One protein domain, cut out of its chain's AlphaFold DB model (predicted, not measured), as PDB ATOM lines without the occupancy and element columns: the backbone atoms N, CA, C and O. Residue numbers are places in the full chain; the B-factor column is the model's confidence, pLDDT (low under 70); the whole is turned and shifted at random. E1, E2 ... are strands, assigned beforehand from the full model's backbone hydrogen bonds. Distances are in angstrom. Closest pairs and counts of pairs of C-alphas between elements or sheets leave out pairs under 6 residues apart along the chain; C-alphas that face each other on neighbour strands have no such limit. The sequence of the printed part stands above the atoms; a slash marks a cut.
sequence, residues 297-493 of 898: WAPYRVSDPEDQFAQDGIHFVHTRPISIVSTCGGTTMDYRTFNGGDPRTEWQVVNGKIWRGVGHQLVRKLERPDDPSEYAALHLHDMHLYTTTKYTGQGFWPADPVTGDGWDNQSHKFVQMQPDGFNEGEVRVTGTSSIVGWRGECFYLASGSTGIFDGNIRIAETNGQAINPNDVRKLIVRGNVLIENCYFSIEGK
ATOM      1  N   TRP A 297      -0.404 -18.319 -13.303       97.12
ATOM      2  CA  TRP A 297      -1.658 -18.874 -13.824       97.12
ATOM      3  C   TRP A 297      -2.777 -18.673 -12.812       97.12
ATOM      4  O   TRP A 297      -2.562 -18.880 -11.613       97.12
ATOM      5  N   ALA A 298      -3.968 -18.320 -13.285       97.62
ATOM      6  CA  ALA A 298      -5.127 -18.165 -12.423       97.62
ATOM      7  C   ALA A 298      -5.427 -19.491 -11.698       97.62
ATOM      8  O   ALA A 298      -5.446 -20.552 -12.334       97.62
ATOM      9  N   PRO A 299      -5.683 -19.471 -10.378       97.56
ATOM     10  CA  PRO A 299      -6.263 -20.623  -9.705       97.56
ATOM     11  C   PRO A 299      -7.617 -21.006 -10.316       97.56
ATOM     12  O   PRO A 299      -8.262 -20.214 -11.002       97.56
ATOM     13  N   TYR A 300      -8.075 -22.224 -10.044       97.19
ATOM     14  CA  TYR A 300      -9.418 -22.645 -10.437       97.19
ATOM     15  C   TYR A 300     -10.474 -21.877  -9.625       97.19
ATOM     16  O   TYR A 300     -10.319 -21.734  -8.410       97.19
ATOM     17  N   ARG A 301     -11.538 -21.397 -10.278       97.44
ATOM     18  CA  ARG A 301     -12.669 -20.719  -9.627       97.44
ATOM     19  C   ARG A 301     -13.800 -21.716  -9.386       97.44
ATOM     20  O   ARG A 301     -14.257 -22.377 -10.306       97.44
ATOM     21  N   VAL A 302     -14.271 -21.839  -8.158       97.31
ATOM     22  CA  VAL A 302     -15.456 -22.624  -7.785       97.31
ATOM     23  C   VAL A 302     -16.642 -21.730  -7.429       97.31
ATOM     24  O   VAL A 302     -17.785 -22.135  -7.626       97.31
ATOM     25  N   SER A 303     -16.376 -20.523  -6.931       97.50
ATOM     26  CA  SER A 303     -17.399 -19.558  -6.529       97.50
ATOM     27  C   SER A 303     -18.018 -18.853  -7.737       97.50
ATOM     28  O   SER A 303     -17.376 -18.714  -8.781       97.50
ATOM     29  N   ASP A 304     -19.251 -18.352  -7.594       95.69
ATOM     30  CA  ASP A 304     -19.918 -17.583  -8.653       95.69
ATOM     31  C   ASP A 304     -19.017 -16.430  -9.134       95.69
ATOM     32  O   ASP A 304     -18.466 -15.713  -8.294       95.69
ATOM     33  N   PRO A 305     -18.826 -16.222 -10.450       94.25
ATOM     34  CA  PRO A 305     -18.049 -15.094 -10.959       94.25
ATOM     35  C   PRO A 305     -18.538 -13.720 -10.495       94.25
ATOM     36  O   PRO A 305     -17.750 -12.785 -10.512       94.25
ATOM     37  N   GLU A 306     -19.799 -13.575 -10.083       91.50
ATOM     38  CA  GLU A 306     -20.318 -12.318  -9.527       91.50
ATOM     39  C   GLU A 306     -20.016 -12.109  -8.041       91.50
ATOM     40  O   GLU A 306     -20.171 -10.990  -7.549       91.50
ATOM     41  N   ASP A 307     -19.562 -13.139  -7.325       94.50
ATOM     42  CA  ASP A 307     -19.136 -12.984  -5.938       94.50
ATOM     43  C   ASP A 307     -17.790 -12.247  -5.880       94.50
ATOM     44  O   ASP A 307     -16.710 -12.835  -6.009       94.50
ATOM     45  N   GLN A 308     -17.864 -10.934  -5.677       90.62
ATOM     46  CA  GLN A 308     -16.700 -10.049  -5.590       90.62
ATOM     47  C   GLN A 308     -15.880 -10.261  -4.307       90.62
ATOM     48  O   GLN A 308     -14.780  -9.721  -4.195       90.62
ATOM     49  N   PHE A 309     -16.393 -11.029  -3.337       93.81
ATOM     50  CA  PHE A 309     -15.716 -11.317  -2.069       93.81
ATOM     51  C   PHE A 309     -14.959 -12.640  -2.089       93.81
ATOM     52  O   PHE A 309     -14.013 -12.815  -1.319       93.81
ATOM     53  N   ALA A 310     -15.349 -13.552  -2.975       96.25
ATOM     54  CA  ALA A 310     -14.672 -14.819  -3.161       96.25
ATOM     55  C   ALA A 310     -13.222 -14.622  -3.637       96.25
ATOM     56  O   ALA A 310     -12.934 -13.859  -4.565       96.25
ATOM     57  N   GLN A 311     -12.315 -15.342  -2.976       96.31
ATOM     58  CA  GLN A 311     -10.862 -15.241  -3.143       96.31
ATOM     59  C   GLN A 311     -10.273 -16.373  -4.000       96.31
ATOM     60  O   GLN A 311      -9.098 -16.336  -4.368       96.31
ATOM     61  N   ASP A 312     -11.062 -17.397  -4.330       97.00
ATOM     62  CA  ASP A 312     -10.667 -18.429  -5.285       97.00
ATOM     63  C   ASP A 312     -10.662 -17.874  -6.718       97.00
ATOM     64  O   ASP A 312     -11.369 -16.923  -7.049       97.00
ATOM     65  N   GLY A 313      -9.821 -18.433  -7.588       96.38
ATOM     66  CA  GLY A 313      -9.641 -17.924  -8.952       96.38
ATOM     67  C   GLY A 313      -8.817 -16.634  -9.094       96.38
ATOM     68  O   GLY A 313      -8.585 -16.193 -10.220       96.38
ATOM     69  N   ILE A 314      -8.363 -16.028  -7.991       97.94
ATOM     70  CA  ILE A 314      -7.558 -14.795  -7.969       97.94
ATOM     71  C   ILE A 314      -6.063 -15.147  -7.935       97.94
ATOM     72  O   ILE A 314      -5.654 -16.012  -7.160       97.94
ATOM     73  N   HIS A 315      -5.219 -14.482  -8.731       97.94
ATOM     74  CA  HIS A 315      -3.777 -14.767  -8.716       97.94
ATOM     75  C   HIS A 315      -3.146 -14.355  -7.383       97.94
ATOM     76  O   HIS A 315      -2.446 -15.163  -6.767       97.94
ATOM     77  N   PHE A 316      -3.416 -13.129  -6.926       98.19
ATOM     78  CA  PHE A 316      -2.878 -12.581  -5.684       98.19
ATOM     79  C   PHE A 316      -3.964 -11.874  -4.876       98.19
ATOM     80  O   PHE A 316      -4.675 -11.016  -5.393       98.19
ATOM     81  N   VAL A 317      -4.068 -12.225  -3.598       97.88
ATOM     82  CA  VAL A 317      -4.996 -11.610  -2.646       97.88
ATOM     83  C   VAL A 317      -4.161 -10.883  -1.609       97.88
ATOM     84  O   VAL A 317      -3.260 -11.491  -1.032       97.88
ATOM     85  N   HIS A 318      -4.470  -9.610  -1.391       96.75
ATOM     86  CA  HIS A 318      -3.736  -8.745  -0.476       96.75
ATOM     87  C   HIS A 318      -4.659  -8.269   0.637       96.75
ATOM     88  O   HIS A 318      -5.769  -7.790   0.385       96.75
ATOM     89  N   THR A 319      -4.189  -8.392   1.871       96.12
ATOM     90  CA  THR A 319      -4.864  -7.921   3.086       96.12
ATOM     91  C   THR A 319      -4.109  -6.782   3.771       96.12
ATOM     92  O   THR A 319      -4.660  -6.154   4.682       96.12
ATOM     93  N   ARG A 320      -2.875  -6.517   3.320       95.06
ATOM     94  CA  ARG A 320      -1.978  -5.444   3.763       95.06
ATOM     95  C   ARG A 320      -1.273  -4.779   2.568       95.06
ATOM     96  O   ARG A 320      -1.396  -5.260   1.439       95.06
ATOM     97  N   PRO A 321      -0.560  -3.659   2.779       96.19
ATOM     98  CA  PRO A 321       0.227  -3.017   1.734       96.19
ATOM     99  C   PRO A 321       1.358  -3.906   1.215       96.19
ATOM    100  O   PRO A 321       2.153  -4.428   1.998       96.19
ATOM    101  N   ILE A 322       1.486  -4.003  -0.108       97.12
ATOM    102  CA  ILE A 322       2.619  -4.654  -0.767       97.12
ATOM    103  C   ILE A 322       3.121  -3.834  -1.955       97.12
ATOM    104  O   ILE A 322       2.350  -3.268  -2.732       97.12
ATOM    105  N   SER A 323       4.438  -3.796  -2.119       98.31
ATOM    106  CA  SER A 323       5.108  -3.231  -3.288       98.31
ATOM    107  C   SER A 323       5.692  -4.350  -4.146       98.31
ATOM    108  O   SER A 323       6.404  -5.204  -3.628       98.31
ATOM    109  N   ILE A 324       5.436  -4.345  -5.451       98.44
ATOM    110  CA  ILE A 324       6.066  -5.240  -6.427       98.44
ATOM    111  C   ILE A 324       6.944  -4.385  -7.337       98.44
ATOM    112  O   ILE A 324       6.459  -3.486  -8.029       98.44
ATOM    113  N   VAL A 325       8.249  -4.642  -7.303       98.44
ATOM    114  CA  VAL A 325       9.264  -3.770  -7.906       98.44
ATOM    115  C   VAL A 325      10.161  -4.589  -8.821       98.44
ATOM    116  O   VAL A 325      10.749  -5.577  -8.377       98.44
ATOM    117  N   SER A 326      10.312  -4.175 -10.081       98.25
ATOM    118  CA  SER A 326      11.357  -4.736 -10.939       98.25
ATOM    119  C   SER A 326      12.730  -4.229 -10.514       98.25
ATOM    120  O   SER A 326      12.944  -3.031 -10.360       98.25
ATOM    121  N   THR A 327      13.691  -5.140 -10.367       96.75
ATOM    122  CA  THR A 327      15.097  -4.792 -10.102       96.75
ATOM    123  C   THR A 327      16.004  -5.088 -11.296       96.75
ATOM    124  O   THR A 327      17.222  -4.962 -11.190       96.75
ATOM    125  N   CYS A 328      15.432  -5.505 -12.429       95.38
ATOM    126  CA  CYS A 328      16.156  -5.804 -13.667       95.38
ATOM    127  C   CYS A 328      15.886  -4.792 -14.793       95.38
ATOM    128  O   CYS A 328      16.183  -5.080 -15.950       95.38
ATOM    129  N   GLY A 329      15.336  -3.617 -14.463       92.75
ATOM    130  CA  GLY A 329      15.040  -2.547 -15.426       92.75
ATOM    131  C   GLY A 329      13.744  -2.746 -16.218       92.75
ATOM    132  O   GLY A 329      13.620  -2.205 -17.314       92.75
ATOM    133  N   GLY A 330      12.809  -3.538 -15.688       96.19
ATOM    134  CA  GLY A 330      11.537  -3.870 -16.322       96.19
ATOM    135  C   GLY A 330      11.237  -5.361 -16.195       96.19
ATOM    136  O   GLY A 330      12.004  -6.198 -16.677       96.19
ATOM    137  N   THR A 331      10.116  -5.710 -15.562       98.06
ATOM    138  CA  THR A 331       9.670  -7.106 -15.436       98.06
ATOM    139  C   THR A 331       8.305  -7.295 -16.072       98.06
ATOM    140  O   THR A 331       7.343  -6.626 -15.703       98.06
ATOM    141  N   THR A 332       8.197  -8.283 -16.957       97.75
ATOM    142  CA  THR A 332       6.923  -8.735 -17.507       97.75
ATOM    143  C   THR A 332       6.282  -9.801 -16.624       97.75
ATOM    144  O   THR A 332       6.902 -10.822 -16.327       97.75
ATOM    145  N   MET A 333       5.021  -9.593 -16.249       97.50
ATOM    146  CA  MET A 333       4.146 -10.637 -15.714       97.50
ATOM    147  C   MET A 333       3.079 -10.966 -16.755       97.50
ATOM    148  O   MET A 333       2.222 -10.137 -17.057       97.50
ATOM    149  N   ASP A 334       3.160 -12.173 -17.303       96.81
ATOM    150  CA  ASP A 334       2.242 -12.714 -18.303       96.81
ATOM    151  C   ASP A 334       1.154 -13.543 -17.614       96.81
ATOM    152  O   ASP A 334       1.366 -14.706 -17.258       96.81
ATOM    153  N   TYR A 335       0.008 -12.915 -17.363       97.69
ATOM    154  CA  TYR A 335      -1.108 -13.532 -16.653       97.69
ATOM    155  C   TYR A 335      -1.832 -14.515 -17.567       97.69
ATOM    156  O   TYR A 335      -2.285 -14.169 -18.661       97.69
ATOM    157  N   ARG A 336      -1.956 -15.756 -17.098       96.75
ATOM    158  CA  ARG A 336      -2.635 -16.834 -17.818       96.75
ATOM    159  C   ARG A 336      -3.929 -17.220 -17.136       96.75
ATOM    160  O   ARG A 336      -4.067 -17.082 -15.924       96.75
ATOM    161  N   THR A 337      -4.842 -17.788 -17.915       96.19
ATOM    162  CA  THR A 337      -6.040 -18.407 -17.345       96.19
ATOM    163  C   THR A 337      -5.679 -19.686 -16.576       96.19
ATOM    164  O   THR A 337      -4.503 -20.061 -16.449       96.19
ATOM    165  N   PHE A 338      -6.691 -20.373 -16.050       93.62
ATOM    166  CA  PHE A 338      -6.509 -21.651 -15.370       93.62
ATOM    167  C   PHE A 338      -5.726 -22.638 -16.260       93.62
ATOM    168  O   PHE A 338      -5.844 -22.632 -17.484       93.62
ATOM    169  N   ASN A 339      -4.880 -23.466 -15.641       93.25
ATOM    170  CA  ASN A 339      -3.977 -24.407 -16.326       93.25
ATOM    171  C   ASN A 339      -2.977 -23.778 -17.319       93.25
ATOM    172  O   ASN A 339      -2.386 -24.496 -18.124       93.25
ATOM    173  N   GLY A 340      -2.746 -22.462 -17.251       94.25
ATOM    174  CA  GLY A 340      -1.757 -21.786 -18.090       94.25
ATOM    175  C   GLY A 340      -2.243 -21.460 -19.501       94.25
ATOM    176  O   GLY A 340      -1.426 -21.054 -20.329       94.25
ATOM    177  N   GLY A 341      -3.544 -21.617 -19.761       95.06
ATOM    178  CA  GLY A 341      -4.149 -21.338 -21.059       95.06
ATOM    179  C   GLY A 341      -4.038 -19.871 -21.479       95.06
ATOM    180  O   GLY A 341      -3.840 -18.960 -20.662       95.06
ATOM    181  N   ASP A 342      -4.175 -19.634 -22.779       95.62
ATOM    182  CA  ASP A 342      -4.193 -18.290 -23.353       95.62
ATOM    183  C   ASP A 342      -5.544 -17.603 -23.048       95.62
ATOM    184  O   ASP A 342      -6.574 -18.059 -23.546       95.62
ATOM    185  N   PRO A 343      -5.592 -16.492 -22.283       96.12
ATOM    186  CA  PRO A 343      -6.857 -15.859 -21.886       96.12
ATOM    187  C   PRO A 343      -7.688 -15.321 -23.063       96.12
ATOM    188  O   PRO A 343      -8.869 -15.002 -22.896       96.12
ATOM    189  N   ARG A 344      -7.117 -15.216 -24.270       95.69
ATOM    190  CA  ARG A 344      -7.855 -14.860 -25.488       95.69
ATOM    191  C   ARG A 344      -8.711 -16.008 -26.007       95.69
ATOM    192  O   ARG A 344      -9.767 -15.737 -26.572       95.69
ATOM    193  N   THR A 345      -8.255 -17.246 -25.858       96.38
ATOM    194  CA  THR A 345      -8.882 -18.434 -26.466       96.38
ATOM    195  C   THR A 345      -9.370 -19.453 -25.446       96.38
ATOM    196  O   THR A 345     -10.123 -20.349 -25.806       96.38
ATOM    197  N   GLU A 346      -8.953 -19.328 -24.190       97.06
ATOM    198  CA  GLU A 346      -9.240 -20.272 -23.120       97.06
ATOM    199  C   GLU A 346      -9.750 -19.540 -21.880       97.06
ATOM    200  O   GLU A 346      -9.242 -18.492 -21.470       97.06
ATOM    201  N   TRP A 347     -10.780 -20.108 -21.264       97.19
ATOM    202  CA  TRP A 347     -11.385 -19.604 -20.041       97.19
ATOM    203  C   TRP A 347     -12.198 -20.692 -19.361       97.19
ATOM    204  O   TRP A 347     -12.608 -21.678 -19.974       97.19
ATOM    205  N   GLN A 348     -12.419 -20.516 -18.068       97.19
ATOM    206  CA  GLN A 348     -13.343 -21.345 -17.324       97.19
ATOM    207  C   GLN A 348     -14.769 -20.825 -17.535       97.19
ATOM    208  O   GLN A 348     -14.984 -19.620 -17.651       97.19
ATOM    209  N   VAL A 349     -15.754 -21.723 -17.561       96.94
ATOM    210  CA  VAL A 349     -17.171 -21.353 -17.457       96.94
ATOM    211  C   VAL A 349     -17.666 -21.758 -16.072       96.94
ATOM    212  O   VAL A 349     -17.667 -22.942 -15.740       96.94
ATOM    213  N   VAL A 350     -18.075 -20.781 -15.265       97.00
ATOM    214  CA  VAL A 350     -18.616 -20.980 -13.913       97.00
ATOM    215  C   VAL A 350     -19.996 -20.344 -13.863       97.00
ATOM    216  O   VAL A 350     -20.149 -19.173 -14.204       97.00
ATOM    217  N   ASN A 351     -21.022 -21.120 -13.509       95.62
ATOM    218  CA  ASN A 351     -22.424 -20.675 -13.496       95.62
ATOM    219  C   ASN A 351     -22.868 -19.982 -14.804       95.62
ATOM    220  O   ASN A 351     -23.594 -18.991 -14.790       95.62
ATOM    221  N   GLY A 352     -22.401 -20.492 -15.951       95.31
ATOM    222  CA  GLY A 352     -22.726 -19.951 -17.276       95.31
ATOM    223  C   GLY A 352     -21.987 -18.660 -17.657       95.31
ATOM    224  O   GLY A 352     -22.260 -18.118 -18.725       95.31
ATOM    225  N   LYS A 353     -21.050 -18.179 -16.831       95.75
ATOM    226  CA  LYS A 353     -20.255 -16.963 -17.065       95.75
ATOM    227  C   LYS A 353     -18.778 -17.298 -17.218       95.75
ATOM    228  O   LYS A 353     -18.301 -18.316 -16.717       95.75
ATOM    229  N   ILE A 354     -18.051 -16.430 -17.909       96.00
ATOM    230  CA  ILE A 354     -16.623 -16.610 -18.167       96.00
ATOM    231  C   ILE A 354     -15.790 -16.248 -16.936       96.00
ATOM    232  O   ILE A 354     -16.043 -15.225 -16.303       96.00
ATOM    233  N   TRP A 355     -14.751 -17.040 -16.658       97.50
ATOM    234  CA  TRP A 355     -13.677 -16.736 -15.720       97.50
ATOM    235  C   TRP A 355     -12.284 -16.918 -16.331       97.50
ATOM    236  O   TRP A 355     -11.932 -18.006 -16.792       97.50
ATOM    237  N   ARG A 356     -11.484 -15.844 -16.326       96.94
ATOM    238  CA  ARG A 356     -10.086 -15.824 -16.805       96.94
ATOM    239  C   ARG A 356      -9.077 -15.588 -15.680       96.94
ATOM    240  O   ARG A 356      -7.904 -15.902 -15.845       96.94
ATOM    241  N   GLY A 357      -9.545 -15.085 -14.540       97.06
ATOM    242  CA  GLY A 357      -8.744 -14.771 -13.365       97.06
ATOM    243  C   GLY A 357      -8.565 -13.272 -13.166       97.06
ATOM    244  O   GLY A 357      -8.495 -12.495 -14.114       97.06
ATOM    245  N   VAL A 358      -8.454 -12.869 -11.904       97.56
ATOM    246  CA  VAL A 358      -8.149 -11.487 -11.505       97.56
ATOM    247  C   VAL A 358      -6.693 -11.415 -11.067       97.56
ATOM    248  O   VAL A 358      -6.229 -12.299 -10.344       97.56
ATOM    249  N   GLY A 359      -5.954 -10.402 -11.523       97.69
ATOM    250  CA  GLY A 359      -4.532 -10.236 -11.207       97.69
ATOM    251  C   GLY A 359      -4.298 -10.041  -9.708       97.69
ATOM    252  O   GLY A 359      -3.638 -10.851  -9.059       97.69
ATOM    253  N   HIS A 360      -4.884  -8.997  -9.136       98.06
ATOM    254  CA  HIS A 360      -4.747  -8.654  -7.727       98.06
ATOM    255  C   HIS A 360      -6.092  -8.252  -7.133       98.06
ATOM    256  O   HIS A 360      -6.777  -7.384  -7.673       98.06
ATOM    257  N   GLN A 361      -6.437  -8.836  -5.989       97.56
ATOM    258  CA  GLN A 361      -7.598  -8.439  -5.203       97.56
ATOM    259  C   GLN A 361      -7.151  -7.756  -3.910       97.56
ATOM    260  O   GLN A 361      -6.338  -8.310  -3.170       97.56
ATOM    261  N   LEU A 362      -7.688  -6.564  -3.638       96.88
ATOM    262  CA  LEU A 362      -7.489  -5.844  -2.377       96.88
ATOM    263  C   LEU A 362      -8.697  -6.082  -1.473       96.88
ATOM    264  O   LEU A 362      -9.820  -5.670  -1.788       96.88
ATOM    265  N   VAL A 363      -8.464  -6.802  -0.376       95.38
ATOM    266  CA  VAL A 363      -9.512  -7.223   0.556       95.38
ATOM    267  C   VAL A 363      -9.951  -6.041   1.412       95.38
ATOM    268  O   VAL A 363      -9.122  -5.366   2.023       95.38
ATOM    269  N   ARG A 364     -11.269  -5.824   1.485       90.81
ATOM    270  CA  ARG A 364     -11.854  -4.759   2.307       90.81
ATOM    271  C   ARG A 364     -11.704  -5.032   3.793       90.81
ATOM    272  O   ARG A 364     -11.656  -6.184   4.228       90.81
ATOM    273  N   LYS A 365     -11.766  -3.971   4.591       90.44
ATOM    274  CA  LYS A 365     -12.032  -4.084   6.026       90.44
ATOM    275  C   LYS A 365     -13.519  -3.854   6.285       90.44
ATOM    276  O   LYS A 365     -14.129  -2.960   5.699       90.44
ATOM    277  N   LEU A 366     -14.114  -4.700   7.126       87.75
ATOM    278  CA  LEU A 366     -15.518  -4.551   7.536       87.75
ATOM    279  C   LEU A 366     -15.693  -3.389   8.517       87.75
ATOM    280  O   LEU A 366     -16.726  -2.728   8.523       87.75
ATOM    281  N   GLU A 367     -14.656  -3.123   9.303       88.94
ATOM    282  CA  GLU A 367     -14.561  -1.996  10.220       88.94
ATOM    283  C   GLU A 367     -13.422  -1.092   9.768       88.94
ATOM    284  O   GLU A 367     -12.461  -1.560   9.157       88.94
ATOM    285  N   ARG A 368     -13.538   0.208  10.038       87.62
ATOM    286  CA  ARG A 368     -12.488   1.169   9.713       87.62
ATOM    287  C   ARG A 368     -11.319   0.966  10.686       87.62
ATOM    288  O   ARG A 368     -11.527   1.212  11.872       87.62
ATOM    289  N   PRO A 369     -10.125   0.542  10.233       88.50
ATOM    290  CA  PRO A 369      -8.949   0.487  11.091       88.50
ATOM    291  C   PRO A 369      -8.541   1.879  11.574       88.50
ATOM    292  O   PRO A 369      -8.704   2.865  10.849       88.50
ATOM    293  N   ASP A 370      -7.952   1.941  12.767       90.56
ATOM    294  CA  ASP A 370      -7.331   3.165  13.283       90.56
ATOM    295  C   ASP A 370      -5.991   3.459  12.590       90.56
ATOM    296  O   ASP A 370      -5.627   4.624  12.412       90.56
ATOM    297  N   ASP A 371      -5.262   2.412  12.187       89.44
ATOM    298  CA  ASP A 371      -4.001   2.523  11.460       89.44
ATOM    299  C   ASP A 371      -4.209   2.328   9.944       89.44
ATOM    300  O   ASP A 371      -4.560   1.231   9.498       89.44
ATOM    301  N   PRO A 372      -3.939   3.353   9.111       85.12
ATOM    302  CA  PRO A 372      -4.013   3.232   7.659       85.12
ATOM    303  C   PRO A 372      -3.095   2.157   7.055       85.12
ATOM    304  O   PRO A 372      -3.350   1.701   5.942       85.12
ATOM    305  N   SER A 373      -2.036   1.742   7.761       87.25
ATOM    306  CA  SER A 373      -1.146   0.658   7.321       87.25
ATOM    307  C   SER A 373      -1.838  -0.711   7.283       87.25
ATOM    308  O   SER A 373      -1.340  -1.645   6.654       87.25
ATOM    309  N   GLU A 374      -3.012  -0.833   7.906       89.12
ATOM    310  CA  GLU A 374      -3.807  -2.056   7.879       89.12
ATOM    311  C   GLU A 374      -4.616  -2.232   6.592       89.12
ATOM    312  O   GLU A 374      -5.072  -3.345   6.322       89.12
ATOM    313  N   TYR A 375      -4.816  -1.175   5.796       91.94
ATOM    314  CA  TYR A 375      -5.527  -1.289   4.525       91.94
ATOM    315  C   TYR A 375      -4.691  -2.035   3.483       91.94
ATOM    316  O   TYR A 375      -3.498  -1.793   3.329       91.94
ATOM    317  N   ALA A 376      -5.335  -2.906   2.704       94.06
ATOM    318  CA  ALA A 376      -4.693  -3.517   1.549       94.06
ATOM    319  C   ALA A 376      -4.315  -2.436   0.522       94.06
ATOM    320  O   ALA A 376      -5.154  -1.626   0.130       94.06
ATOM    321  N   ALA A 377      -3.061  -2.434   0.075       96.25
ATOM    322  CA  ALA A 377      -2.537  -1.483  -0.901       96.25
ATOM    323  C   ALA A 377      -1.587  -2.202  -1.864       96.25
ATOM    324  O   ALA A 377      -0.960  -3.197  -1.498       96.25
ATOM    325  N   LEU A 378      -1.486  -1.706  -3.094       97.88
ATOM    326  CA  LEU A 378      -0.636  -2.287  -4.128       97.88
ATOM    327  C   LEU A 378       0.191  -1.202  -4.802       97.88
ATOM    328  O   LEU A 378      -0.353  -0.334  -5.485       97.88
ATOM    329  N   HIS A 379       1.509  -1.289  -4.664       98.50
ATOM    330  CA  HIS A 379       2.441  -0.408  -5.358       98.50
ATOM    331  C   HIS A 379       3.221  -1.184  -6.417       98.50
ATOM    332  O   HIS A 379       3.728  -2.271  -6.159       98.50
ATOM    333  N   LEU A 380       3.333  -0.619  -7.611       98.62
ATOM    334  CA  LEU A 380       3.972  -1.220  -8.773       98.62
ATOM    335  C   LEU A 380       5.024  -0.258  -9.320       98.62
ATOM    336  O   LEU A 380       4.750   0.934  -9.508       98.62
ATOM    337  N   HIS A 381       6.222  -0.772  -9.589       98.56
ATOM    338  CA  HIS A 381       7.329   0.015 -10.129       98.56
ATOM    339  C   HIS A 381       8.065  -0.748 -11.234       98.56
ATOM    340  O   HIS A 381       8.555  -1.854 -10.993       98.56
ATOM    341  N   ASP A 382       8.133  -0.146 -12.425       98.44
ATOM    342  CA  ASP A 382       8.764  -0.705 -13.631       98.44
ATOM    343  C   ASP A 382       8.230  -2.101 -14.017       98.44
ATOM    344  O   ASP A 382       8.978  -3.060 -14.234       98.44
ATOM    345  N   MET A 383       6.899  -2.229 -14.089       98.50
ATOM    346  CA  MET A 383       6.207  -3.501 -14.333       98.50
ATOM    347  C   MET A 383       5.427  -3.513 -15.656       98.50
ATOM    348  O   MET A 383       4.633  -2.617 -15.941       98.50
ATOM    349  N   HIS A 384       5.566  -4.593 -16.428       98.25
ATOM    350  CA  HIS A 384       4.803  -4.870 -17.648       98.25
ATOM    351  C   HIS A 384       3.811  -6.014 -17.413       98.25
ATOM    352  O   HIS A 384       4.137  -7.194 -17.446       98.25
ATOM    353  N   LEU A 385       2.567  -5.660 -17.148       97.81
ATOM    354  CA  LEU A 385       1.495  -6.546 -16.731       97.81
ATOM    355  C   LEU A 385       0.631  -6.839 -17.952       97.81
ATOM    356  O   LEU A 385      -0.074  -5.966 -18.465       97.81
ATOM    357  N   TYR A 386       0.749  -8.054 -18.460       95.50
ATOM    358  CA  TYR A 386       0.283  -8.397 -19.790       95.50
ATOM    359  C   TYR A 386      -0.630  -9.612 -19.757       95.50
ATOM    360  O   TYR A 386      -0.372 -10.582 -19.047       95.50
ATOM    361  N   THR A 387      -1.658  -9.572 -20.597       96.31
ATOM    362  CA  THR A 387      -2.333 -10.767 -21.093       96.31
ATOM    363  C   THR A 387      -2.518 -10.640 -22.610       96.31
ATOM    364  O   THR A 387      -2.400  -9.564 -23.202       96.31
ATOM    365  N   THR A 388      -2.803 -11.751 -23.279       96.19
ATOM    366  CA  THR A 388      -2.941 -11.845 -24.742       96.19
ATOM    367  C   THR A 388      -4.254 -11.288 -25.297       96.19
ATOM    368  O   THR A 388      -4.414 -11.225 -26.523       96.19
ATOM    369  N   THR A 389      -5.206 -10.885 -24.445       96.81
ATOM    370  CA  THR A 389      -6.491 -10.352 -24.922       96.81
ATOM    371  C   THR A 389      -6.345  -8.969 -25.567       96.81
ATOM    372  O   THR A 389      -5.302  -8.315 -25.471       96.81
ATOM    373  N   LYS A 390      -7.368  -8.559 -26.324       96.94
ATOM    374  CA  LYS A 390      -7.394  -7.313 -27.101       96.94
ATOM    375  C   LYS A 390      -8.737  -6.623 -26.963       96.94
ATOM    376  O   LYS A 390      -9.742  -7.292 -26.716       96.94
ATOM    377  N   TYR A 391      -8.746  -5.314 -27.177       97.38
ATOM    378  CA  TYR A 391      -9.989  -4.571 -27.312       97.38
ATOM    379  C   TYR A 391     -10.686  -4.934 -28.625       97.38
ATOM    380  O   TYR A 391     -10.072  -4.914 -29.692       97.38
ATOM    381  N   THR A 392     -11.971  -5.268 -28.552       96.69
ATOM    382  CA  THR A 392     -12.792  -5.644 -29.718       96.69
ATOM    383  C   THR A 392     -13.920  -4.657 -29.996       96.69
ATOM    384  O   THR A 392     -14.653  -4.821 -30.969       96.69
ATOM    385  N   GLY A 393     -14.099  -3.642 -29.146       94.00
ATOM    386  CA  GLY A 393     -15.256  -2.746 -29.193       94.00
ATOM    387  C   GLY A 393     -16.525  -3.317 -28.551       94.00
ATOM    388  O   GLY A 393     -17.502  -2.582 -28.392       94.00
ATOM    389  N   GLN A 394     -16.522  -4.592 -28.146       94.00
ATOM    390  CA  GLN A 394     -17.662  -5.237 -27.494       94.00
ATOM    391  C   GLN A 394     -17.637  -4.985 -25.984       94.00
ATOM    392  O   GLN A 394     -16.969  -5.691 -25.237       94.00
ATOM    393  N   GLY A 395     -18.394  -3.984 -25.535       88.62
ATOM    394  CA  GLY A 395     -18.578  -3.673 -24.110       88.62
ATOM    395  C   GLY A 395     -19.854  -4.256 -23.497       88.62
ATOM    396  O   GLY A 395     -20.329  -3.738 -22.492       88.62
ATOM    397  N   PHE A 396     -20.471  -5.267 -24.121       92.06
ATOM    398  CA  PHE A 396     -21.655  -5.915 -23.556       92.06
ATOM    399  C   PHE A 396     -21.264  -6.806 -22.381       92.06
ATOM    400  O   PHE A 396     -20.341  -7.615 -22.487       92.06
ATOM    401  N   TRP A 397     -21.988  -6.650 -21.276       88.56
ATOM    402  CA  TRP A 397     -21.875  -7.496 -20.100       88.56
ATOM    403  C   TRP A 397     -23.126  -8.387 -19.959       88.56
ATOM    404  O   TRP A 397     -24.236  -7.889 -20.174       88.56
ATOM    405  N   PRO A 398     -22.976  -9.661 -19.550       93.06
ATOM    406  CA  PRO A 398     -21.705 -10.377 -19.411       93.06
ATOM    407  C   PRO A 398     -21.087 -10.708 -20.778       93.06
ATOM    408  O   PRO A 398     -21.782 -10.719 -21.794       93.06
ATOM    409  N   ALA A 399     -19.782 -10.996 -20.799       95.38
ATOM    410  CA  ALA A 399     -19.135 -11.552 -21.983       95.38
ATOM    411  C   ALA A 399     -19.772 -12.891 -22.393       95.38
ATOM    412  O   ALA A 399     -20.191 -13.686 -21.546       95.38
ATOM    413  N   ASP A 400     -19.827 -13.140 -23.699       96.06
ATOM    414  CA  ASP A 400     -20.458 -14.324 -24.272       96.06
ATOM    415  C   ASP A 400     -19.607 -15.578 -23.999       96.06
ATOM    416  O   ASP A 400     -18.491 -15.675 -24.517       96.06
ATOM    417  N   PRO A 401     -20.119 -16.573 -23.245       95.56
ATOM    418  CA  PRO A 401     -19.378 -17.784 -22.896       95.56
ATOM    419  C   PRO A 401     -18.965 -18.645 -24.095       95.56
ATOM    420  O   PRO A 401     -18.064 -19.472 -23.942       95.56
ATOM    421  N   VAL A 402     -19.594 -18.470 -25.264       95.25
ATOM    422  CA  VAL A 402     -19.272 -19.210 -26.491       95.25
ATOM    423  C   VAL A 402     -18.083 -18.588 -27.214       95.25
ATOM    424  O   VAL A 402     -17.145 -19.294 -27.581       95.25
ATOM    425  N   THR A 403     -18.114 -17.275 -27.442       95.88
ATOM    426  CA  THR A 403     -17.074 -16.575 -28.216       95.88
ATOM    427  C   THR A 403     -15.933 -16.044 -27.356       95.88
ATOM    428  O   THR A 403     -14.848 -15.774 -27.871       95.88
ATOM    429  N   GLY A 404     -16.163 -15.876 -26.056       94.62
ATOM    430  CA  GLY A 404     -15.222 -15.232 -25.153       94.62
ATOM    431  C   GLY A 404     -15.233 -13.708 -25.224       94.62
ATOM    432  O   GLY A 404     -14.461 -13.086 -24.493       94.62
ATOM    433  N   ASP A 405     -16.026 -13.103 -26.111       96.25
ATOM    434  CA  ASP A 405     -15.996 -11.666 -26.368       96.25
ATOM    435  C   ASP A 405     -17.041 -10.903 -25.546       96.25
ATOM    436  O   ASP A 405     -18.079 -11.444 -25.172       96.25
ATOM    437  N   GLY A 406     -16.761  -9.634 -25.259       94.62
ATOM    438  CA  GLY A 406     -17.566  -8.795 -24.366       94.62
ATOM    439  C   GLY A 406     -16.783  -8.287 -23.156       94.62
ATOM    440  O   GLY A 406     -15.550  -8.371 -23.121       94.62
ATOM    441  N   TRP A 407     -17.501  -7.728 -22.183       93.50
ATOM    442  CA  TRP A 407     -16.941  -7.131 -20.972       93.50
ATOM    443  C   TRP A 407     -16.997  -8.113 -19.789       93.50
ATOM    444  O   TRP A 407     -18.066  -8.519 -19.331       93.50
ATOM    445  N   ASP A 408     -15.820  -8.455 -19.256       90.75
ATOM    446  CA  ASP A 408     -15.629  -9.328 -18.090       90.75
ATOM    447  C   ASP A 408     -15.615  -8.539 -16.767       90.75
ATOM    448  O   ASP A 408     -14.602  -8.483 -16.066       90.75
ATOM    449  N   ASN A 409     -16.741  -7.929 -16.397       87.06
ATOM    450  CA  ASN A 409     -16.816  -7.036 -15.229       87.06
ATOM    451  C   ASN A 409     -16.406  -7.679 -13.888       87.06
ATOM    452  O   ASN A 409     -16.253  -6.965 -12.921       87.06
ATOM    453  N   GLN A 410     -16.244  -8.993 -13.733       88.12
ATOM    454  CA  GLN A 410     -15.739  -9.552 -12.460       88.12
ATOM    455  C   GLN A 410     -14.641 -10.594 -12.628       88.12
ATOM    456  O   GLN A 410     -14.081 -11.072 -11.649       88.12
ATOM    457  N   SER A 411     -14.312 -10.943 -13.868       90.75
ATOM    458  CA  SER A 411     -13.644 -12.207 -14.144       90.75
ATOM    459  C   SER A 411     -12.298 -12.078 -14.844       90.75
ATOM    460  O   SER A 411     -11.574 -13.071 -14.942       90.75
ATOM    461  N   HIS A 412     -11.958 -10.867 -15.301       96.25
ATOM    462  CA  HIS A 412     -10.688 -10.575 -15.952       96.25
ATOM    463  C   HIS A 412     -10.238  -9.125 -15.726       96.25
ATOM    464  O   HIS A 412     -10.135  -8.338 -16.671       96.25
ATOM    465  N   LYS A 413      -9.981  -8.781 -14.456       96.31
ATOM    466  CA  LYS A 413      -9.436  -7.478 -14.040       96.31
ATOM    467  C   LYS A 413      -7.969  -7.576 -13.653       96.31
ATOM    468  O   LYS A 413      -7.560  -8.600 -13.102       96.31
ATOM    469  N   PHE A 414      -7.205  -6.500 -13.840       97.75
ATOM    470  CA  PHE A 414      -5.863  -6.457 -13.259       97.75
ATOM    471  C   PHE A 414      -5.928  -6.189 -11.751       97.75
ATOM    472  O   PHE A 414      -5.479  -7.034 -10.982       97.75
ATOM    473  N   VAL A 415      -6.538  -5.083 -11.316       97.56
ATOM    474  CA  VAL A 415      -6.811  -4.801  -9.896       97.56
ATOM    475  C   VAL A 415      -8.311  -4.789  -9.633       97.56
ATOM    476  O   VAL A 415      -9.062  -4.096 -10.319       97.56
ATOM    477  N   GLN A 416      -8.727  -5.511  -8.594       96.00
ATOM    478  CA  GLN A 416     -10.080  -5.496  -8.049       96.00
ATOM    479  C   GLN A 416     -10.035  -5.140  -6.561       96.00
ATOM    480  O   GLN A 416      -9.598  -5.937  -5.731       96.00
ATOM    481  N   MET A 417     -10.517  -3.958  -6.196       94.88
ATOM    482  CA  MET A 417     -10.837  -3.669  -4.798       94.88
ATOM    483  C   MET A 417     -12.212  -4.240  -4.458       94.88
ATOM    484  O   MET A 417     -13.154  -4.073  -5.230       94.88
ATOM    485  N   GLN A 418     -12.346  -4.919  -3.319       93.19
ATOM    486  CA  GLN A 418     -13.662  -5.391  -2.881       93.19
ATOM    487  C   GLN A 418     -14.596  -4.195  -2.598       93.19
ATOM    488  O   GLN A 418     -14.167  -3.234  -1.953       93.19
ATOM    489  N   PRO A 419     -15.859  -4.223  -3.055       86.94
ATOM    490  CA  PRO A 419     -16.798  -3.127  -2.831       86.94
ATOM    491  C   PRO A 419     -17.348  -3.115  -1.390       86.94
ATOM    492  O   PRO A 419     -17.102  -4.027  -0.594       86.94
ATOM    493  N   ASP A 420     -18.151  -2.097  -1.074       78.12
ATOM    494  CA  ASP A 420     -19.014  -2.010   0.116       78.12
ATOM    495  C   ASP A 420     -18.299  -2.223   1.467       78.12
ATOM    496  O   ASP A 420     -18.797  -2.929   2.344       78.12
ATOM    497  N   GLY A 421     -17.106  -1.653   1.651       79.00
ATOM    498  CA  GLY A 421     -16.385  -1.695   2.931       79.00
ATOM    499  C   GLY A 421     -15.363  -0.578   3.065       79.00
ATOM    500  O   GLY A 421     -15.328   0.326   2.246       79.00
ATOM    501  N   PHE A 422     -14.510  -0.621   4.088       79.06
ATOM    502  CA  PHE A 422     -13.442   0.364   4.247       79.06
ATOM    503  C   PHE A 422     -12.209  -0.082   3.471       79.06
ATOM    504  O   PHE A 422     -11.544  -1.052   3.838       79.06
ATOM    505  N   ASN A 423     -11.927   0.635   2.386       79.62
ATOM    506  CA  ASN A 423     -10.866   0.317   1.445       79.62
ATOM    507  C   ASN A 423     -10.065   1.584   1.119       79.62
ATOM    508  O   ASN A 423      -9.845   1.924  -0.035       79.62
ATOM    509  N   GLU A 424      -9.588   2.283   2.155       85.88
ATOM    510  CA  GLU A 424      -8.802   3.525   2.016       85.88
ATOM    511  C   GLU A 424      -7.337   3.272   1.596       85.88
ATOM    512  O   GLU A 424      -6.485   4.153   1.710       85.88
ATOM    513  N   GLY A 425      -7.038   2.068   1.103       90.19
ATOM    514  CA  GLY A 425      -5.727   1.695   0.593       90.19
ATOM    515  C   GLY A 425      -5.338   2.441  -0.683       90.19
ATOM    516  O   GLY A 425      -6.157   3.073  -1.360       90.19
ATOM    517  N   GLU A 426      -4.055   2.357  -1.020       95.56
ATOM    518  CA  GLU A 426      -3.481   3.013  -2.190       95.56
ATOM    519  C   GLU A 426      -3.177   1.995  -3.297       95.56
ATOM    520  O   GLU A 426      -2.568   0.953  -3.062       95.56
ATOM    521  N   VAL A 427      -3.571   2.314  -4.530       97.81
ATOM    522  CA  VAL A 427      -3.058   1.657  -5.734       97.81
ATOM    523  C   VAL A 427      -2.126   2.635  -6.426       97.81
ATOM    524  O   VAL A 427      -2.566   3.674  -6.919       97.81
ATOM    525  N   ARG A 428      -0.836   2.306  -6.466       98.44
ATOM    526  CA  ARG A 428       0.207   3.150  -7.053       98.44
ATOM    527  C   ARG A 428       0.915   2.428  -8.188       98.44
ATOM    528  O   ARG A 428       1.432   1.336  -7.999       98.44
ATOM    529  N   VAL A 429       1.019   3.067  -9.346       98.69
ATOM    530  CA  VAL A 429       1.808   2.610 -10.494       98.69
ATOM    531  C   VAL A 429       2.810   3.695 -10.850       98.69
ATOM    532  O   VAL A 429       2.430   4.851 -11.033       98.69
ATOM    533  N   THR A 430       4.088   3.334 -10.932       98.62
ATOM    534  CA  THR A 430       5.181   4.282 -11.192       98.62
ATOM    535  C   THR A 430       6.212   3.753 -12.184       98.62
ATOM    536  O   THR A 430       6.206   2.571 -12.546       98.62
ATOM    537  N   GLY A 431       7.108   4.643 -12.619       97.75
ATOM    538  CA  GLY A 431       8.224   4.301 -13.499       97.75
ATOM    539  C   GLY A 431       7.781   4.105 -14.949       97.75
ATOM    540  O   GLY A 431       6.918   4.834 -15.443       97.75
ATOM    541  N   THR A 432       8.378   3.135 -15.638       98.31
ATOM    542  CA  THR A 432       7.994   2.702 -16.986       98.31
ATOM    543  C   THR A 432       7.180   1.419 -16.886       98.31
ATOM    544  O   THR A 432       7.727   0.322 -16.851       98.31
ATOM    545  N   SER A 433       5.856   1.562 -16.823       98.62
ATOM    546  CA  SER A 433       4.941   0.445 -16.569       98.62
ATOM    547  C   SER A 433       3.882   0.308 -17.662       98.62
ATOM    548  O   SER A 433       3.490   1.280 -18.307       98.62
ATOM    549  N   SER A 434       3.373  -0.902 -17.882       98.56
ATOM    550  CA  SER A 434       2.274  -1.127 -18.827       98.56
ATOM    551  C   SER A 434       1.280  -2.156 -18.317       98.56
ATOM    552  O   SER A 434       1.702  -3.194 -17.832       98.56
ATOM    553  N   ILE A 435      -0.015  -1.909 -18.486       98.50
ATOM    554  CA  ILE A 435      -1.108  -2.805 -18.113       98.50
ATOM    555  C   ILE A 435      -1.957  -3.021 -19.359       98.50
ATOM    556  O   ILE A 435      -2.652  -2.109 -19.806       98.50
ATOM    557  N   VAL A 436      -1.824  -4.194 -19.979       98.50
ATOM    558  CA  VAL A 436      -2.324  -4.424 -21.340       98.50
ATOM    559  C   VAL A 436      -3.056  -5.752 -21.457       98.50
ATOM    560  O   VAL A 436      -2.535  -6.786 -21.047       98.50
ATOM    561  N   GLY A 437      -4.217  -5.717 -22.110       97.44
ATOM    562  CA  GLY A 437      -4.934  -6.908 -22.552       97.44
ATOM    563  C   GLY A 437      -5.864  -7.464 -21.486       97.44
ATOM    564  O   GLY A 437      -5.784  -8.645 -21.179       97.44
ATOM    565  N   TRP A 438      -6.766  -6.664 -20.932       97.44
ATOM    566  CA  TRP A 438      -7.724  -7.116 -19.913       97.44
ATOM    567  C   TRP A 438      -9.142  -7.024 -20.459       97.44
ATOM    568  O   TRP A 438      -9.518  -6.010 -21.015       97.44
ATOM    569  N   ARG A 439      -9.966  -8.066 -20.339       96.06
ATOM    570  CA  ARG A 439     -11.349  -8.005 -20.863       96.06
ATOM    571  C   ARG A 439     -12.291  -7.249 -19.927       96.06
ATOM    572  O   ARG A 439     -13.274  -6.678 -20.389       96.06
ATOM    573  N   GLY A 440     -11.999  -7.267 -18.631       96.25
ATOM    574  CA  GLY A 440     -12.607  -6.410 -17.624       96.25
ATOM    575  C   GLY A 440     -11.801  -5.134 -17.431       96.25
ATOM    576  O   GLY A 440     -10.944  -4.782 -18.241       96.25
ATOM    577  N   GLU A 441     -12.055  -4.449 -16.329       95.94
ATOM    578  CA  GLU A 441     -11.308  -3.271 -15.916       95.94
ATOM    579  C   GLU A 441      -9.833  -3.575 -15.691       95.94
ATOM    580  O   GLU A 441      -9.483  -4.539 -15.012       95.94
ATOM    581  N   CYS A 442      -8.947  -2.695 -16.149       97.94
ATOM    582  CA  CYS A 442      -7.565  -2.767 -15.688       97.94
ATOM    583  C   CYS A 442      -7.511  -2.398 -14.194       97.94
ATOM    584  O   CYS A 442      -6.965  -3.146 -13.390       97.94
ATOM    585  N   PHE A 443      -8.144  -1.299 -13.783       97.62
ATOM    586  CA  PHE A 443      -8.171  -0.892 -12.377       97.62
ATOM    587  C   PHE A 443      -9.596  -0.636 -11.909       97.62
ATOM    588  O   PHE A 443     -10.183   0.367 -12.291       97.62
ATOM    589  N   TYR A 444     -10.134  -1.503 -11.054       95.69
ATOM    590  CA  TYR A 444     -11.345  -1.219 -10.289       95.69
ATOM    591  C   TYR A 444     -10.958  -0.763  -8.883       95.69
ATOM    592  O   TYR A 444     -10.532  -1.574  -8.054       95.69
ATOM    593  N   LEU A 445     -11.067   0.544  -8.648       94.00
ATOM    594  CA  LEU A 445     -10.807   1.188  -7.365       94.00
ATOM    595  C   LEU A 445     -12.147   1.480  -6.694       94.00
ATOM    596  O   LEU A 445     -13.087   1.905  -7.362       94.00
ATOM    597  N   ALA A 446     -12.233   1.244  -5.387       88.94
ATOM    598  CA  ALA A 446     -13.478   1.376  -4.642       88.94
ATOM    599  C   ALA A 446     -13.272   2.071  -3.291       88.94
ATOM    600  O   ALA A 446     -12.162   2.064  -2.752       88.94
ATOM    601  N   SER A 447     -14.363   2.569  -2.701       83.25
ATOM    602  CA  SER A 447     -14.524   2.645  -1.237       83.25
ATOM    603  C   SER A 447     -13.489   3.505  -0.485       83.25
ATOM    604  O   SER A 447     -12.955   3.110   0.556       83.25
ATOM    605  N   GLY A 448     -13.219   4.705  -0.998       85.56
ATOM    606  CA  GLY A 448     -12.364   5.707  -0.350       85.56
ATOM    607  C   GLY A 448     -10.876   5.550  -0.644       85.56
ATOM    608  O   GLY A 448     -10.061   6.279  -0.076       85.56
ATOM    609  N   SER A 449     -10.523   4.632  -1.541       91.81
ATOM    610  CA  SER A 449      -9.149   4.386  -1.977       91.81
ATOM    611  C   SER A 449      -8.503   5.586  -2.671       91.81
ATOM    612  O   SER A 449      -9.155   6.565  -3.056       91.81
ATOM    613  N   THR A 450      -7.183   5.499  -2.833       94.75
ATOM    614  CA  THR A 450      -6.389   6.447  -3.618       94.75
ATOM    615  C   THR A 450      -5.745   5.744  -4.811       94.75
ATOM    616  O   THR A 450      -5.054   4.744  -4.641       94.75
ATOM    617  N   GLY A 451      -5.944   6.278  -6.017       96.81
ATOM    618  CA  GLY A 451      -5.276   5.818  -7.238       96.81
ATOM    619  C   GLY A 451      -4.177   6.786  -7.670       96.81
ATOM    620  O   GLY A 451      -4.449   7.973  -7.849       96.81
ATOM    621  N   ILE A 452      -2.949   6.303  -7.861       97.94
ATOM    622  CA  ILE A 452      -1.804   7.103  -8.316       97.94
ATOM    623  C   ILE A 452      -1.131   6.420  -9.504       97.94
ATOM    624  O   ILE A 452      -0.597   5.324  -9.383       97.94
ATOM    625  N   PHE A 453      -1.093   7.103 -10.639       98.38
ATOM    626  CA  PHE A 453      -0.446   6.671 -11.872       98.38
ATOM    627  C   PHE A 453       0.546   7.765 -12.275       98.38
ATOM    628  O   PHE A 453       0.133   8.823 -12.746       98.38
ATOM    629  N   ASP A 454       1.836   7.544 -12.023       98.44
ATOM    630  CA  ASP A 454       2.878   8.571 -12.139       98.44
ATOM    631  C   ASP A 454       4.129   8.058 -12.873       98.44
ATOM    632  O   ASP A 454       4.939   7.323 -12.304       98.44
ATOM    633  N   GLY A 455       4.291   8.429 -14.146       97.94
ATOM    634  CA  GLY A 455       5.464   8.054 -14.941       97.94
ATOM    635  C   GLY A 455       5.180   7.866 -16.432       97.94
ATOM    636  O   GLY A 455       4.314   8.526 -17.000       97.94
ATOM    637  N   ASN A 456       5.927   6.961 -17.069       98.50
ATOM    638  CA  ASN A 456       5.696   6.504 -18.441       98.50
ATOM    639  C   ASN A 456       4.792   5.268 -18.393       98.50
ATOM    640  O   ASN A 456       5.278   4.134 -18.366       98.50
ATOM    641  N   ILE A 457       3.480   5.481 -18.323       98.75
ATOM    642  CA  ILE A 457       2.519   4.402 -18.077       98.75
ATOM    643  C   ILE A 457       1.654   4.178 -19.308       98.75
ATOM    644  O   ILE A 457       1.123   5.124 -19.877       98.75
ATOM    645  N   ARG A 458       1.458   2.918 -19.695       98.62
ATOM    646  CA  ARG A 458       0.514   2.539 -20.754       98.62
ATOM    647  C   ARG A 458      -0.585   1.640 -20.202       98.62
ATOM    648  O   ARG A 458      -0.283   0.543 -19.750       98.62
ATOM    649  N   ILE A 459      -1.843   2.052 -20.293       98.75
ATOM    650  CA  ILE A 459      -3.009   1.222 -19.961       98.75
ATOM    651  C   ILE A 459      -3.787   0.998 -21.254       98.75
ATOM    652  O   ILE A 459      -4.225   1.964 -21.876       98.75
ATOM    653  N   ALA A 460      -3.901  -0.247 -21.709       98.50
ATOM    654  CA  ALA A 460      -4.437  -0.494 -23.040       98.50
ATOM    655  C   ALA A 460      -5.171  -1.822 -23.203       98.50
ATOM    656  O   ALA A 460      -4.985  -2.757 -22.426       98.50
ATOM    657  N   GLU A 461      -5.911  -1.918 -24.308       97.81
ATOM    658  CA  GLU A 461      -6.508  -3.163 -24.796       97.81
ATOM    659  C   GLU A 461      -7.510  -3.757 -23.798       97.81
ATOM    660  O   GLU A 461      -7.321  -4.878 -23.320       97.81
ATOM    661  N   THR A 462      -8.567  -3.001 -23.480       97.69
ATOM    662  CA  THR A 462      -9.641  -3.479 -22.601       97.69
ATOM    663  C   THR A 462     -11.054  -3.275 -23.127       97.69
ATOM    664  O   THR A 462     -11.399  -2.219 -23.644       97.69
ATOM    665  N   ASN A 463     -11.897  -4.301 -22.980       97.00
ATOM    666  CA  ASN A 463     -13.338  -4.215 -23.259       97.00
ATOM    667  C   ASN A 463     -14.142  -3.597 -22.106       97.00
ATOM    668  O   ASN A 463     -15.317  -3.291 -22.290       97.00
ATOM    669  N   GLY A 464     -13.518  -3.418 -20.945       95.38
ATOM    670  CA  GLY A 464     -14.036  -2.624 -19.845       95.38
ATOM    671  C   GLY A 464     -13.320  -1.278 -19.775       95.38
ATOM    672  O   GLY A 464     -13.051  -0.615 -20.784       95.38
ATOM    673  N   GLN A 465     -13.020  -0.868 -18.552       96.06
ATOM    674  CA  GLN A 465     -12.472   0.443 -18.255       96.06
ATOM    675  C   GLN A 465     -10.976   0.372 -17.983       96.06
ATOM    676  O   GLN A 465     -10.503  -0.501 -17.255       96.06
ATOM    677  N   ALA A 466     -10.212   1.323 -18.514       97.75
ATOM    678  CA  ALA A 466      -8.805   1.429 -18.152       97.75
ATOM    679  C   ALA A 466      -8.673   1.758 -16.656       97.75
ATOM    680  O   ALA A 466      -7.965   1.066 -15.931       97.75
ATOM    681  N   ILE A 467      -9.408   2.759 -16.167       97.75
ATOM    682  CA  ILE A 467      -9.487   3.071 -14.735       97.75
ATOM    683  C   ILE A 467     -10.953   3.284 -14.363       97.75
ATOM    684  O   ILE A 467     -11.620   4.145 -14.924       97.75
ATOM    685  N   ASN A 468     -11.452   2.532 -13.393       94.88
ATOM    686  CA  ASN A 468     -12.760   2.717 -12.781       94.88
ATOM    687  C   ASN A 468     -12.565   3.196 -11.331       94.88
ATOM    688  O   ASN A 468     -12.415   2.367 -10.428       94.88
ATOM    689  N   PRO A 469     -12.454   4.520 -11.105       91.56
ATOM    690  CA  PRO A 469     -12.335   5.105  -9.779       91.56
ATOM    691  C   PRO A 469     -13.720   5.269  -9.138       91.56
ATOM    692  O   PRO A 469     -14.249   6.379  -9.053       91.56
ATOM    693  N   ASN A 470     -14.334   4.166  -8.713       86.12
ATOM    694  CA  ASN A 470     -15.656   4.201  -8.101       86.12
ATOM    695  C   ASN A 470     -15.561   4.638  -6.633       86.12
ATOM    696  O   ASN A 470     -15.080   3.891  -5.789       86.12
ATOM    697  N   ASP A 471     -16.027   5.842  -6.312       81.44
ATOM    698  CA  ASP A 471     -15.984   6.379  -4.950       81.44
ATOM    699  C   ASP A 471     -14.548   6.422  -4.391       81.44
ATOM    700  O   ASP A 471     -14.273   5.990  -3.271       81.44
ATOM    701  N   VAL A 472     -13.591   6.916  -5.180       87.69
ATOM    702  CA  VAL A 472     -12.222   7.142  -4.690       87.69
ATOM    703  C   VAL A 472     -12.151   8.440  -3.894       87.69
ATOM    704  O   VAL A 472     -12.843   9.416  -4.185       87.69
ATOM    705  N   ARG A 473     -11.259   8.498  -2.905       89.12
ATOM    706  CA  ARG A 473     -10.936   9.762  -2.233       89.12
ATOM    707  C   ARG A 473     -10.082  10.648  -3.129       89.12
ATOM    708  O   ARG A 473     -10.244  11.871  -3.124       89.12
ATOM    709  N   LYS A 474      -9.142  10.031  -3.850       93.12
ATOM    710  CA  LYS A 474      -8.171  10.755  -4.660       93.12
ATOM    711  C   LYS A 474      -7.736   9.975  -5.891       93.12
ATOM    712  O   LYS A 474      -7.394   8.799  -5.789       93.12
ATOM    713  N   LEU A 475      -7.673  10.658  -7.033       95.88
ATOM    714  CA  LEU A 475      -7.101  10.122  -8.268       95.88
ATOM    715  C   LEU A 475      -6.013  11.054  -8.805       95.88
ATOM    716  O   LEU A 475      -6.255  12.226  -9.087       95.88
ATOM    717  N   ILE A 476      -4.804  10.528  -8.969       97.62
ATOM    718  CA  ILE A 476      -3.675  11.236  -9.569       97.62
ATOM    719  C   ILE A 476      -3.227  10.445 -10.793       97.62
ATOM    720  O   ILE A 476      -2.756   9.322 -10.663       97.62
ATOM    721  N   VAL A 477      -3.331  11.045 -11.970       98.06
ATOM    722  CA  VAL A 477      -2.763  10.544 -13.221       98.06
ATOM    723  C   VAL A 477      -1.844  11.631 -13.759       98.06
ATOM    724  O   VAL A 477      -2.302  12.727 -14.079       98.06
ATOM    725  N   ARG A 478      -0.538  11.373 -13.796       97.38
ATOM    726  CA  ARG A 478       0.450  12.355 -14.246       97.38
ATOM    727  C   ARG A 478       1.694  11.719 -14.849       97.38
ATOM    728  O   ARG A 478       1.942  10.526 -14.696       97.38
ATOM    729  N   GLY A 479       2.483  12.542 -15.528       94.31
ATOM    730  CA  GLY A 479       3.551  12.055 -16.391       94.31
ATOM    731  C   GLY A 479       2.998  11.614 -17.743       94.31
ATOM    732  O   GLY A 479       1.849  11.883 -18.078       94.31
ATOM    733  N   ASN A 480       3.827  10.955 -18.542       97.25
ATOM    734  CA  ASN A 480       3.468  10.487 -19.876       97.25
ATOM    735  C   ASN A 480       2.604   9.212 -19.795       97.25
ATOM    736  O   ASN A 480       3.070   8.102 -20.067       97.25
ATOM    737  N   VAL A 481       1.346   9.378 -19.377       98.69
ATOM    738  CA  VAL A 481       0.368   8.289 -19.264       98.69
ATOM    739  C   VAL A 481      -0.456   8.188 -20.545       98.69
ATOM    740  O   VAL A 481      -1.156   9.129 -20.912       98.69
ATOM    741  N   LEU A 482      -0.414   7.028 -21.197       98.69
ATOM    742  CA  LEU A 482      -1.203   6.684 -22.375       98.69
ATOM    743  C   LEU A 482      -2.316   5.698 -22.001       98.69
ATOM    744  O   LEU A 482      -2.032   4.578 -21.575       98.69
ATOM    745  N   ILE A 483      -3.566   6.091 -22.228       98.75
ATOM    746  CA  ILE A 483      -4.743   5.223 -22.157       98.75
ATOM    747  C   ILE A 483      -5.261   5.006 -23.580       98.75
ATOM    748  O   ILE A 483      -5.581   5.975 -24.272       98.75
ATOM    749  N   GLU A 484      -5.336   3.760 -24.050       98.38
ATOM    750  CA  GLU A 484      -5.763   3.501 -25.429       98.38
ATOM    751  C   GLU A 484      -6.521   2.196 -25.657       98.38
ATOM    752  O   GLU A 484      -6.298   1.206 -24.966       98.38
ATOM    753  N   ASN A 485      -7.360   2.167 -26.698       98.19
ATOM    754  CA  ASN A 485      -8.099   0.967 -27.106       98.19
ATOM    755  C   ASN A 485      -8.872   0.388 -25.907       98.19
ATOM    756  O   ASN A 485      -8.610  -0.723 -25.447       98.19
ATOM    757  N   CYS A 486      -9.752   1.206 -25.332       97.38
ATOM    758  CA  CYS A 486     -10.557   0.859 -24.164       97.38
ATOM    759  C   CYS A 486     -12.037   1.113 -24.461       97.38
ATOM    760  O   CYS A 486     -12.362   2.031 -25.221       97.38
ATOM    761  N   TYR A 487     -12.942   0.376 -23.818       95.88
ATOM    762  CA  TYR A 487     -14.358   0.740 -23.855       95.88
ATOM    763  C   TYR A 487     -14.565   2.087 -23.150       95.88
ATOM    764  O   TYR A 487     -14.987   3.048 -23.791       95.88
ATOM    765  N   PHE A 488     -14.116   2.211 -21.897       95.56
ATOM    766  CA  PHE A 488     -13.948   3.514 -21.248       95.56
ATOM    767  C   PHE A 488     -12.491   3.769 -20.871       95.56
ATOM    768  O   PHE A 488     -11.801   2.895 -20.354       95.56
ATOM    769  N   SER A 489     -12.015   4.988 -21.115       97.12
ATOM    770  CA  SER A 489     -10.699   5.432 -20.650       97.12
ATOM    771  C   SER A 489     -10.658   5.514 -19.123       97.12
ATOM    772  O   SER A 489      -9.886   4.816 -18.468       97.12
ATOM    773  N   ILE A 490     -11.533   6.337 -18.556       95.56
ATOM    774  CA  ILE A 490     -11.745   6.483 -17.119       95.56
ATOM    775  C   ILE A 490     -13.255   6.483 -16.895       95.56
ATOM    776  O   ILE A 490     -13.953   7.199 -17.598       95.56
ATOM    777  N   GLU A 491     -13.782   5.688 -15.972       87.81
ATOM    778  CA  GLU A 491     -15.210   5.683 -15.635       87.81
ATOM    779  C   GLU A 491     -15.362   5.703 -14.124       87.81
ATOM    780  O   GLU A 491     -15.324   4.663 -13.480       87.81
ATOM    781  N   GLY A 492     -15.497   6.877 -13.525       71.75
ATOM    782  CA  GLY A 492     -15.725   6.905 -12.091       71.75
ATOM    783  C   GLY A 492     -16.127   8.258 -11.561       71.75
ATOM    784  O   GLY A 492     -16.191   9.252 -12.289       71.75
ATOM    785  N   LYS A 493     -16.470   8.230 -10.280       71.25
ATOM    786  CA  LYS A 493     -17.200   9.275  -9.580       71.25
ATOM    787  C   LYS A 493     -16.417   9.684  -8.344       71.25
ATOM    788  O   LYS A 493     -15.992   8.837  -7.560       71.25
TER     789      LYS A 493
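AT A GLANCE: This is residues 297 to 493 of the 898 residues of an uncharacterized protein of Croceicoccus sp. YJ47 (UniProt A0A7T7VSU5). The chain is wound in stacked turns, a solenoid with three walls of parallel strands: E2, E7, the first parts of E10 and E12, and E13 line one wall, E3, E8, later parts of E10 and E12, and the first part of E14 line a second, and E1, E6, E9, E11 and the ends of E12 and E14 line the third. The small antiparallel hairpin of E4 and E5 lies at one side of this coil. The printed part has 197 residues with no named helix and 14 named strands, which follow one another along the chain from E1 to E14; twelve of them form one branched sheet, in which the neighbour pairs, among them E10 and E12, are parallel. The class is all strand, though under half of the residues, 90 of 197, are in named elements. The whole is compact, with a radius of gyration of the C-alphas of 15.4 A and spans of 45 by 37 by 32 A.

HOW THE PARTS SIT: In the twisted branched sheet, E12, residues 450 to 469, is parallel to E10, residues 426 to 438; N 452 and O 427 are 2.8 A apart, within hydrogen-bond range, as are the pairs below. E10 and E11, residues 443 to 445, lie on one side of E12; N 468 and O 443 are 2.7 A apart. On the other side lie E13, residues 474 to 478, with N 453 and O 476 at 2.8 A, and E14, residues 481 to 491, with N 482 and O 457 at 2.8 A. E7, residues 377 to 381, and E8, residues 383 to 386, are beside E10, with N 380 and O 428 at 2.8 A and N 385 and O 434 at 2.7 A. Edge strand E2, residues 321 to 326, is parallel to E7, with N 324 and O 379 at 2.8 A. Edge strand E3, residues 331 to 334, is parallel to E8, with N 333 and O 384 at 2.8 A. E9, residues 415 to 417, has E11 on one side, with N 444 and O 415 at 2.9 A, and E6, residues 358 to 362, on the other, with N 416 and O 360 at 2.9 A. Edge strand E1, residues 314 to 318, is parallel to E6, with N 361 and O 316 at 2.9 A. E4, residues 348 to 350, and E5, residues 353 to 355, form a hairpin, with N 355 and O 348 at 2.8 A.

IN THESE COORDINATES: E1 begins at C-alpha 314 (-7.558, -14.795, -7.969), and E14 ends at C-alpha 491 (-15.210, 5.683, -15.635). E10 spans 20.8 A and bends by 115 degrees at residue 431; E12 bends by 168 degrees at residue 461, and its ends are 8.7 A apart. E2 spans 17.0 A, and E14 spans 16.2 A.

THE WHOLE: The C-alphas farthest apart, of Asp 370 and Val 402, are 47.2 A apart. The printed part has no cut. The long links are E3 to E4, E6 to E7 and E8 to E9, the last with 28 residues. Mean pLDDT of the printed part is 94.7, and no printed residue is under 70.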